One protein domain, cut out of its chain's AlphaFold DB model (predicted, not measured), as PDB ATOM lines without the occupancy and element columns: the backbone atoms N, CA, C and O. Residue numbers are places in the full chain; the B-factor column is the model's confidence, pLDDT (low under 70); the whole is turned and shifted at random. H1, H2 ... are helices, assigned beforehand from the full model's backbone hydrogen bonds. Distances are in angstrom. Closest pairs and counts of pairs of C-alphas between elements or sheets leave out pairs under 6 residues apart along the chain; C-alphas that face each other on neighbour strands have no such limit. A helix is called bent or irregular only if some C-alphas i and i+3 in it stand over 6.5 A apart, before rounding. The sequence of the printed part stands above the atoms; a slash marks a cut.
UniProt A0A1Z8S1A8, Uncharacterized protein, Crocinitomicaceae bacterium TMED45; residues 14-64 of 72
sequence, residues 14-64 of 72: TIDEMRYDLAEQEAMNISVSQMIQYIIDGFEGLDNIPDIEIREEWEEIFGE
ATOM      1  N   THR A  14     -25.837  33.010  -7.648       92.00
ATOM      2  CA  THR A  14     -25.613  31.690  -8.245       92.00
ATOM      3  C   THR A  14     -24.839  31.812  -9.562       92.00
ATOM      4  O   THR A  14     -24.714  32.901 -10.116       92.00
ATOM      5  N   ILE A  15     -24.316  30.703 -10.095       92.31
ATOM      6  CA  ILE A  15     -23.572  30.728 -11.370       92.31
ATOM      7  C   ILE A  15     -24.463  31.195 -12.522       92.31
ATOM      8  O   ILE A  15     -24.035  32.002 -13.339       92.31
ATOM      9  N   ASP A  16     -25.714  30.743 -12.568       92.38
ATOM     10  CA  ASP A  16     -26.640  31.151 -13.626       92.38
ATOM     11  C   ASP A  16     -26.970  32.640 -13.526       92.38
ATOM     12  O   ASP A  16     -27.018  33.342 -14.531       92.38
ATOM     13  N   GLU A  17     -27.110  33.164 -12.311       92.50
ATOM     14  CA  GLU A  17     -27.233  34.603 -12.086       92.50
ATOM     15  C   GLU A  17     -25.988  35.375 -12.530       92.50
ATOM     16  O   GLU A  17     -26.128  36.434 -13.136       92.50
ATOM     17  N   MET A  18     -24.784  34.837 -12.307       92.69
ATOM     18  CA  MET A  18     -23.552  35.428 -12.837       92.69
ATOM     19  C   MET A  18     -23.552  35.444 -14.373       92.69
ATOM     20  O   MET A  18     -23.218  36.474 -14.957       92.69
ATOM     21  N   ARG A  19     -24.001  34.363 -15.035       94.50
ATOM     22  CA  ARG A  19     -24.179  34.328 -16.503       94.50
ATOM     23  C   ARG A  19     -25.140  35.418 -16.973       94.50
ATOM     24  O   ARG A  19     -24.840  36.135 -17.923       94.50
ATOM     25  N   TYR A  20     -26.285  35.568 -16.308       92.56
ATOM     26  CA  TYR A  20     -27.256  36.605 -16.659       92.56
ATOM     27  C   TYR A  20     -26.701  38.016 -16.469       92.56
ATOM     28  O   TYR A  20     -26.931  38.869 -17.324       92.56
ATOM     29  N   ASP A  21     -25.955  38.258 -15.392       91.56
ATOM     30  CA  ASP A  21     -25.347  39.562 -15.123       91.56
ATOM     31  C   ASP A  21     -24.314  39.933 -16.205       91.56
ATOM     32  O   ASP A  21     -24.299  41.072 -16.675       91.56
ATOM     33  N   LEU A  22     -23.487  38.971 -16.633       92.44
ATOM     34  CA  LEU A  22     -22.526  39.145 -17.728       92.44
ATOM     35  C   LEU A  22     -23.237  39.427 -19.057       92.44
ATOM     36  O   LEU A  22     -22.920  40.402 -19.736       92.44
ATOM     37  N   ALA A  23     -24.265  38.643 -19.394       91.81
ATOM     38  CA  ALA A  23     -25.051  38.856 -20.607       91.81
ATOM     39  C   ALA A  23     -25.772  40.219 -20.613       91.81
ATOM     40  O   ALA A  23     -25.854  40.875 -21.653       91.81
ATOM     41  N   GLU A  24     -26.294  40.670 -19.466       90.69
ATOM     42  CA  GLU A  24     -26.917  41.992 -19.327       90.69
ATOM     43  C   GLU A  24     -25.883  43.113 -19.527       90.69
ATOM     44  O   GLU A  24     -26.155  44.072 -20.253       90.69
ATOM     45  N   GLN A  25     -24.684  42.978 -18.952       90.38
ATOM     46  CA  GLN A  25     -23.599  43.950 -19.109       90.38
ATOM     47  C   GLN A  25     -23.105  44.039 -20.560       90.38
ATOM     48  O   GLN A  25     -22.972  45.152 -21.080       90.38
ATOM     49  N   GLU A  26     -22.914  42.907 -21.235       89.12
ATOM     50  CA  GLU A  26     -22.586  42.839 -22.664       89.12
ATOM     51  C   GLU A  26     -23.677  43.526 -23.500       89.12
ATOM     52  O   GLU A  26     -23.405  44.433 -24.292       89.12
ATOM     53  N   ALA A  27     -24.946  43.172 -23.270       88.81
ATOM     54  CA  ALA A  27     -26.080  43.716 -24.014       88.81
ATOM     55  C   ALA A  27     -26.269  45.230 -23.814       88.81
ATOM     56  O   ALA A  27     -26.753  45.917 -24.715       88.81
ATOM     57  N   MET A  28     -25.892  45.777 -22.655       87.62
ATOM     58  CA  MET A  28     -25.928  47.222 -22.404       87.62
ATOM     59  C   MET A  28     -24.812  47.989 -23.126       87.62
ATOM     60  O   MET A  28     -24.963  49.194 -23.342       87.62
ATOM     61  N   ASN A  29     -23.724  47.314 -23.505       87.75
ATOM     62  CA  ASN A  29     -22.549  47.919 -24.135       87.75
ATOM     63  C   ASN A  29     -22.378  47.542 -25.616       87.75
ATOM     64  O   ASN A  29     -21.503  48.089 -26.291       87.75
ATOM     65  N   ILE A  30     -23.221  46.653 -26.148       90.62
ATOM     66  CA  ILE A  30     -23.145  46.214 -27.539       90.62
ATOM     67  C   ILE A  30     -23.536  47.336 -28.514       90.62
ATOM     68  O   ILE A  30     -24.600  47.955 -28.426       90.62
ATOM     69  N   SER A  31     -22.679  47.591 -29.501       94.56
ATOM     70  CA  SER A  31     -23.004  48.494 -30.606       94.56
ATOM     71  C   SER A  31     -23.881  47.808 -31.659       94.56
ATOM     72  O   SER A  31     -23.853  46.589 -31.832       94.56
ATOM     73  N   VAL A  32     -24.614  48.600 -32.449       93.12
ATOM     74  CA  VAL A  32     -25.423  48.077 -33.569       93.12
ATOM     75  C   VAL A  32     -24.561  47.283 -34.560       93.12
ATOM     76  O   VAL A  32     -24.995  46.251 -35.061       93.12
ATOM     77  N   SER A  33     -23.328  47.723 -34.820       95.56
ATOM     78  CA  SER A  33     -22.402  47.021 -35.716       95.56
ATOM     79  C   SER A  33     -21.983  45.654 -35.175       95.56
ATOM     80  O   SER A  33     -21.980  44.690 -35.933       95.56
ATOM     81  N   GLN A  34     -21.682  45.547 -33.877       92.19
ATOM     82  CA  GLN A  34     -21.369  44.258 -33.245       92.19
ATOM     83  C   GLN A  34     -22.576  43.319 -33.270       92.19
ATOM     84  O   GLN A  34     -22.435  42.151 -33.611       92.19
ATOM     85  N   MET A  35     -23.774  43.845 -33.009       91.94
ATOM     86  CA  MET A  35     -25.006  43.061 -33.104       91.94
ATOM     87  C   MET A  35     -25.230  42.514 -34.523       91.94
ATOM     88  O   MET A  35     -25.597  41.354 -34.679       91.94
ATOM     89  N   ILE A  36     -24.966  43.312 -35.565       94.44
ATOM     90  CA  ILE A  36     -25.014  42.844 -36.961       94.44
ATOM     91  C   ILE A  36     -23.998  41.719 -37.193       94.44
ATOM     92  O   ILE A  36     -24.345  40.726 -37.827       94.44
ATOM     93  N   GLN A  37     -22.778  41.839 -36.662       94.44
ATOM     94  CA  GLN A  37     -21.758  40.799 -36.799       94.44
ATOM     95  C   GLN A  37     -22.200  39.484 -36.146       94.44
ATOM     96  O   GLN A  37     -22.119  38.440 -36.783       94.44
ATOM     97  N   TYR A  38     -22.754  39.538 -34.933       92.62
ATOM     98  CA  TYR A  38     -23.273  38.354 -34.237       92.62
ATOM     99  C   TYR A  38     -24.419  37.675 -34.996       92.62
ATOM    100  O   TYR A  38     -24.534  36.454 -34.982       92.62
ATOM    101  N   ILE A  39     -25.259  38.444 -35.697       92.12
ATOM    102  CA  ILE A  39     -26.328  37.882 -36.537       92.12
ATOM    103  C   ILE A  39     -25.756  37.174 -37.774       92.12
ATOM    104  O   ILE A  39     -26.312  36.165 -38.205       92.12
ATOM    105  N   ILE A  40     -24.679  37.704 -38.362       95.88
ATOM    106  CA  ILE A  40     -24.068  37.147 -39.578       95.88
ATOM    107  C   ILE A  40     -23.224  35.909 -39.255       95.88
ATOM    108  O   ILE A  40     -23.379  34.883 -39.919       95.88
ATOM    109  N   ASP A  41     -22.356  35.999 -38.249       95.00
ATOM    110  CA  ASP A  41     -21.367  34.963 -37.930       95.00
ATOM    111  C   ASP A  41     -21.897  33.917 -36.942       95.00
ATOM    112  O   ASP A  41     -21.319  32.839 -36.797       95.00
ATOM    113  N   GLY A  42     -23.013  34.222 -36.279       88.25
ATOM    114  CA  GLY A  42     -23.475  33.489 -35.111       88.25
ATOM    115  C   GLY A  42     -22.758  33.935 -33.835       88.25
ATOM    116  O   GLY A  42     -21.737  34.621 -33.857       88.25
ATOM    117  N   PHE A  43     -23.328  33.544 -32.700       86.88
ATOM    118  CA  PHE A  43     -22.798  33.826 -31.370       86.88
ATOM    119  C   PHE A  43     -22.932  32.572 -30.503       86.88
ATOM    120  O   PHE A  43     -23.960  31.892 -30.556       86.88
ATOM    121  N   GLU A  44     -21.899  32.265 -29.720       86.75
ATOM    122  CA  GLU A  44     -21.935  31.202 -28.718       86.75
ATOM    123  C   GLU A  44     -22.321  31.792 -27.359       86.75
ATOM    124  O   GLU A  44     -21.681  32.718 -26.869       86.75
ATOM    125  N   GLY A  45     -23.395  31.269 -26.767       86.12
ATOM    126  CA  GLY A  45     -23.887  31.732 -25.473       86.12
ATOM    127  C   GLY A  45     -23.036  31.258 -24.294       86.12
ATOM    128  O   GLY A  45     -22.339  30.247 -24.367       86.12
ATOM    129  N   LEU A  46     -23.193  31.944 -23.160       90.00
ATOM    130  CA  LEU A  46     -22.504  31.643 -21.895       90.00
ATOM    131  C   LEU A  46     -22.873  30.272 -21.286       90.00
ATOM    132  O   LEU A  46     -22.238  29.827 -20.329       90.00
ATOM    133  N   ASP A  47     -23.881  29.587 -21.832       88.50
ATOM    134  CA  ASP A  47     -24.294  28.241 -21.411       88.50
ATOM    135  C   ASP A  47     -23.224  27.179 -21.714       88.50
ATOM    136  O   ASP A  47     -23.143  26.164 -21.022       88.50
ATOM    137  N   ASN A  48     -22.386  27.416 -22.730       89.12
ATOM    138  CA  ASN A  48     -21.306  26.506 -23.115       89.12
ATOM    139  C   ASN A  48     -19.980  26.804 -22.394       89.12
ATOM    140  O   ASN A  48     -19.015  26.054 -22.554       89.12
ATOM    141  N   ILE A  49     -19.925  27.877 -21.597       92.75
ATOM    142  CA  ILE A  49     -18.717  28.307 -20.890       92.75
ATOM    143  C   ILE A  49     -18.634  27.617 -19.517       92.75
ATOM    144  O   ILE A  49     -19.638  27.567 -18.790       92.75
ATOM    145  N   PRO A  50     -17.451  27.096 -19.124       94.88
ATOM    146  CA  PRO A  50     -17.246  26.489 -17.815       94.88
ATOM    147  C   PRO A  50     -17.593  27.426 -16.654       94.88
ATOM    148  O   PRO A  50     -17.203  28.590 -16.638       94.88
ATOM    149  N   ASP A  51     -18.231  26.886 -15.611       95.06
ATOM    150  CA  ASP A  51     -18.617  27.647 -14.411       95.06
ATOM    151  C   ASP A  51     -17.448  28.410 -13.769       95.06
ATOM    152  O   ASP A  51     -17.647  29.464 -13.169       95.06
ATOM    153  N   ILE A  52     -16.227  27.869 -13.854       95.00
ATOM    154  CA  ILE A  52     -15.034  28.522 -13.308       95.00
ATOM    155  C   ILE A  52     -14.726  29.829 -14.045       95.00
ATOM    156  O   ILE A  52     -14.496  30.837 -13.385       95.00
ATOM    157  N   GLU A  53     -14.816  29.831 -15.375       93.94
ATOM    158  CA  GLU A  53     -14.553  31.006 -16.212       93.94
ATOM    159  C   GLU A  53     -15.628  32.074 -15.980       93.94
ATOM    160  O   GLU A  53     -15.297  33.231 -15.741       93.94
ATOM    161  N   ILE A  54     -16.903  31.667 -15.891       95.25
ATOM    162  CA  ILE A  54     -18.014  32.570 -15.541       95.25
ATOM    163  C   ILE A  54     -17.765  33.278 -14.207       95.25
ATOM    164  O   ILE A  54     -18.012  34.477 -14.081       95.25
ATOM    165  N   ARG A  55     -17.291  32.555 -13.187       93.69
ATOM    166  CA  ARG A  55     -17.018  33.148 -11.869       93.69
ATOM    167  C   ARG A  55     -15.848  34.113 -11.903       93.69
ATOM    168  O   ARG A  55     -15.920  35.148 -11.248       93.69
ATOM    169  N   GLU A  56     -14.770  33.745 -12.585       94.31
ATOM    170  CA  GLU A  56     -13.567  34.572 -12.679       94.31
ATOM    171  C   GLU A  56     -13.873  35.890 -13.393       94.31
ATOM    172  O   GLU A  56     -13.576  36.953 -12.849       94.31
ATOM    173  N   GLU A  57     -14.568  35.832 -14.529       92.88
ATOM    174  CA  GLU A  57     -14.982  37.017 -15.283       92.88
ATOM    175  C   GLU A  57     -15.980  37.880 -14.496       92.88
ATOM    176  O   GLU A  57     -15.842  39.102 -14.415       92.88
ATOM    177  N   TRP A  58     -16.960  37.256 -13.834       93.12
ATOM    178  CA  TRP A  58     -17.914  37.990 -13.002       93.12
ATOM    179  C   TRP A  58     -17.225  38.713 -11.833       93.12
ATOM    180  O   TRP A  58     -17.554  39.862 -11.540       93.12
ATOM    181  N   GLU A  59     -16.254  38.079 -11.168       91.31
ATOM    182  CA  GLU A  59     -15.466  38.709 -10.099       91.31
ATOM    183  C   GLU A  59     -14.549  39.821 -10.629       91.31
ATOM    184  O   GLU A  59     -14.381  40.830  -9.951       91.31
ATOM    185  N   GLU A  60     -13.996  39.699 -11.837       91.62
ATOM    186  CA  GLU A  60     -13.204  40.769 -12.457       91.62
ATOM    187  C   GLU A  60     -14.055  42.017 -12.739       91.62
ATOM    188  O   GLU A  60     -13.648  43.137 -12.427       91.62
ATOM    189  N   ILE A  61     -15.262  41.836 -13.281       89.19
ATOM    190  CA  ILE A  61     -16.132  42.948 -13.686       89.19
ATOM    191  C   ILE A  61     -16.876  43.554 -12.486       89.19
ATOM    192  O   ILE A  61     -17.095  44.769 -12.420       89.19
ATOM    193  N   PHE A  62     -17.302  42.723 -11.533       87.62
ATOM    194  CA  PHE A  62     -18.217  43.128 -10.465       87.62
ATOM    195  C   PHE A  62     -17.682  42.914  -9.048       87.62
ATOM    196  O   PHE A  62     -18.328  43.368  -8.099       87.62
ATOM    197  N   GLY A  63     -16.526  42.276  -8.870       80.69
ATOM    198  CA  GLY A  63     -15.964  41.961  -7.554       80.69
ATOM    199  C   GLY A  63     -15.663  43.195  -6.703       80.69
ATOM    200  O   GLY A  63     -15.818  43.142  -5.486       80.69
ATOM    201  N   GLU A  64     -15.328  44.333  -7.318       72.75
ATOM    202  CA  GLU A  64     -15.159  45.618  -6.615       72.75
ATOM    203  C   GLU A  64     -16.493  46.328  -6.318       72.75
ATOM    204  O   GLU A  64     -16.584  47.139  -5.400       72.75
TER     205      GLU A  64
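AT A GLANCE: This is residues 14 to 64 of the 72 residues of an uncharacterized protein of Crocinitomicaceae bacterium TMED45 (UniProt A0A1Z8S1A8). An open frame of three helices: H1 and H3 cross steeply, while H2 stands away from both at the far end, with an empty space between it and the crossed pair. H1 runs from the crossing out towards H2, and the stretch of residues 42 to 50 leads back from H2 to H3. The printed part has 51 residues with three named helices, H1, H2 and H3 in that order, and no named strand; its class is all helix. It is only just loose, close to compact, with a radius of gyration of the C-alphas of 11.9 A, and spans 31 by 23 by 14 A.

HOW THE PARTS SIT: Start with the longest helix, H1, residues 15 to 29. It touches H3, residues 51 to 64, and the closest C-alphas, those of Met 18 and Trp 58, are 6.2 A apart. Their lines stand at a steep tilt of 59 degrees, and they run the same way. H2, residues 32 to 41, is apart from H1 and from H3. Look along the backbone: every O i to N i+4 pair is within hydrogen-bond range in H1 and H2, and 9 of 10 are in H3.

IN THESE COORDINATES: Find C-alpha 15 at (-23.572, 30.728, -11.370); from there H1 runs 21.4 A to C-alpha 29. H2 begins at C-alpha 32, (-25.423, 48.077, -33.569), and is 14.4 A long. H3 covers 19.9 A and ends at C-alpha 64, (-15.159, 45.618, -6.615); it is irregular, with C-alphas 61 and 64 being 7.6 A apart.

THE WHOLE: The C-alphas of Ile 40 and Glu 64, the two farthest apart, are 35.2 A from each other. Residues 28 to 34, of which 32 to 34 belong to H2, and 36 to 42, of which 36 to 41 belong to H2, stand free. The link from H1 to H2 is tight, and that from H2 to H3 is short, with 9 residues. The printed part has no cut, and no printed residue is under 70 in pLDDT.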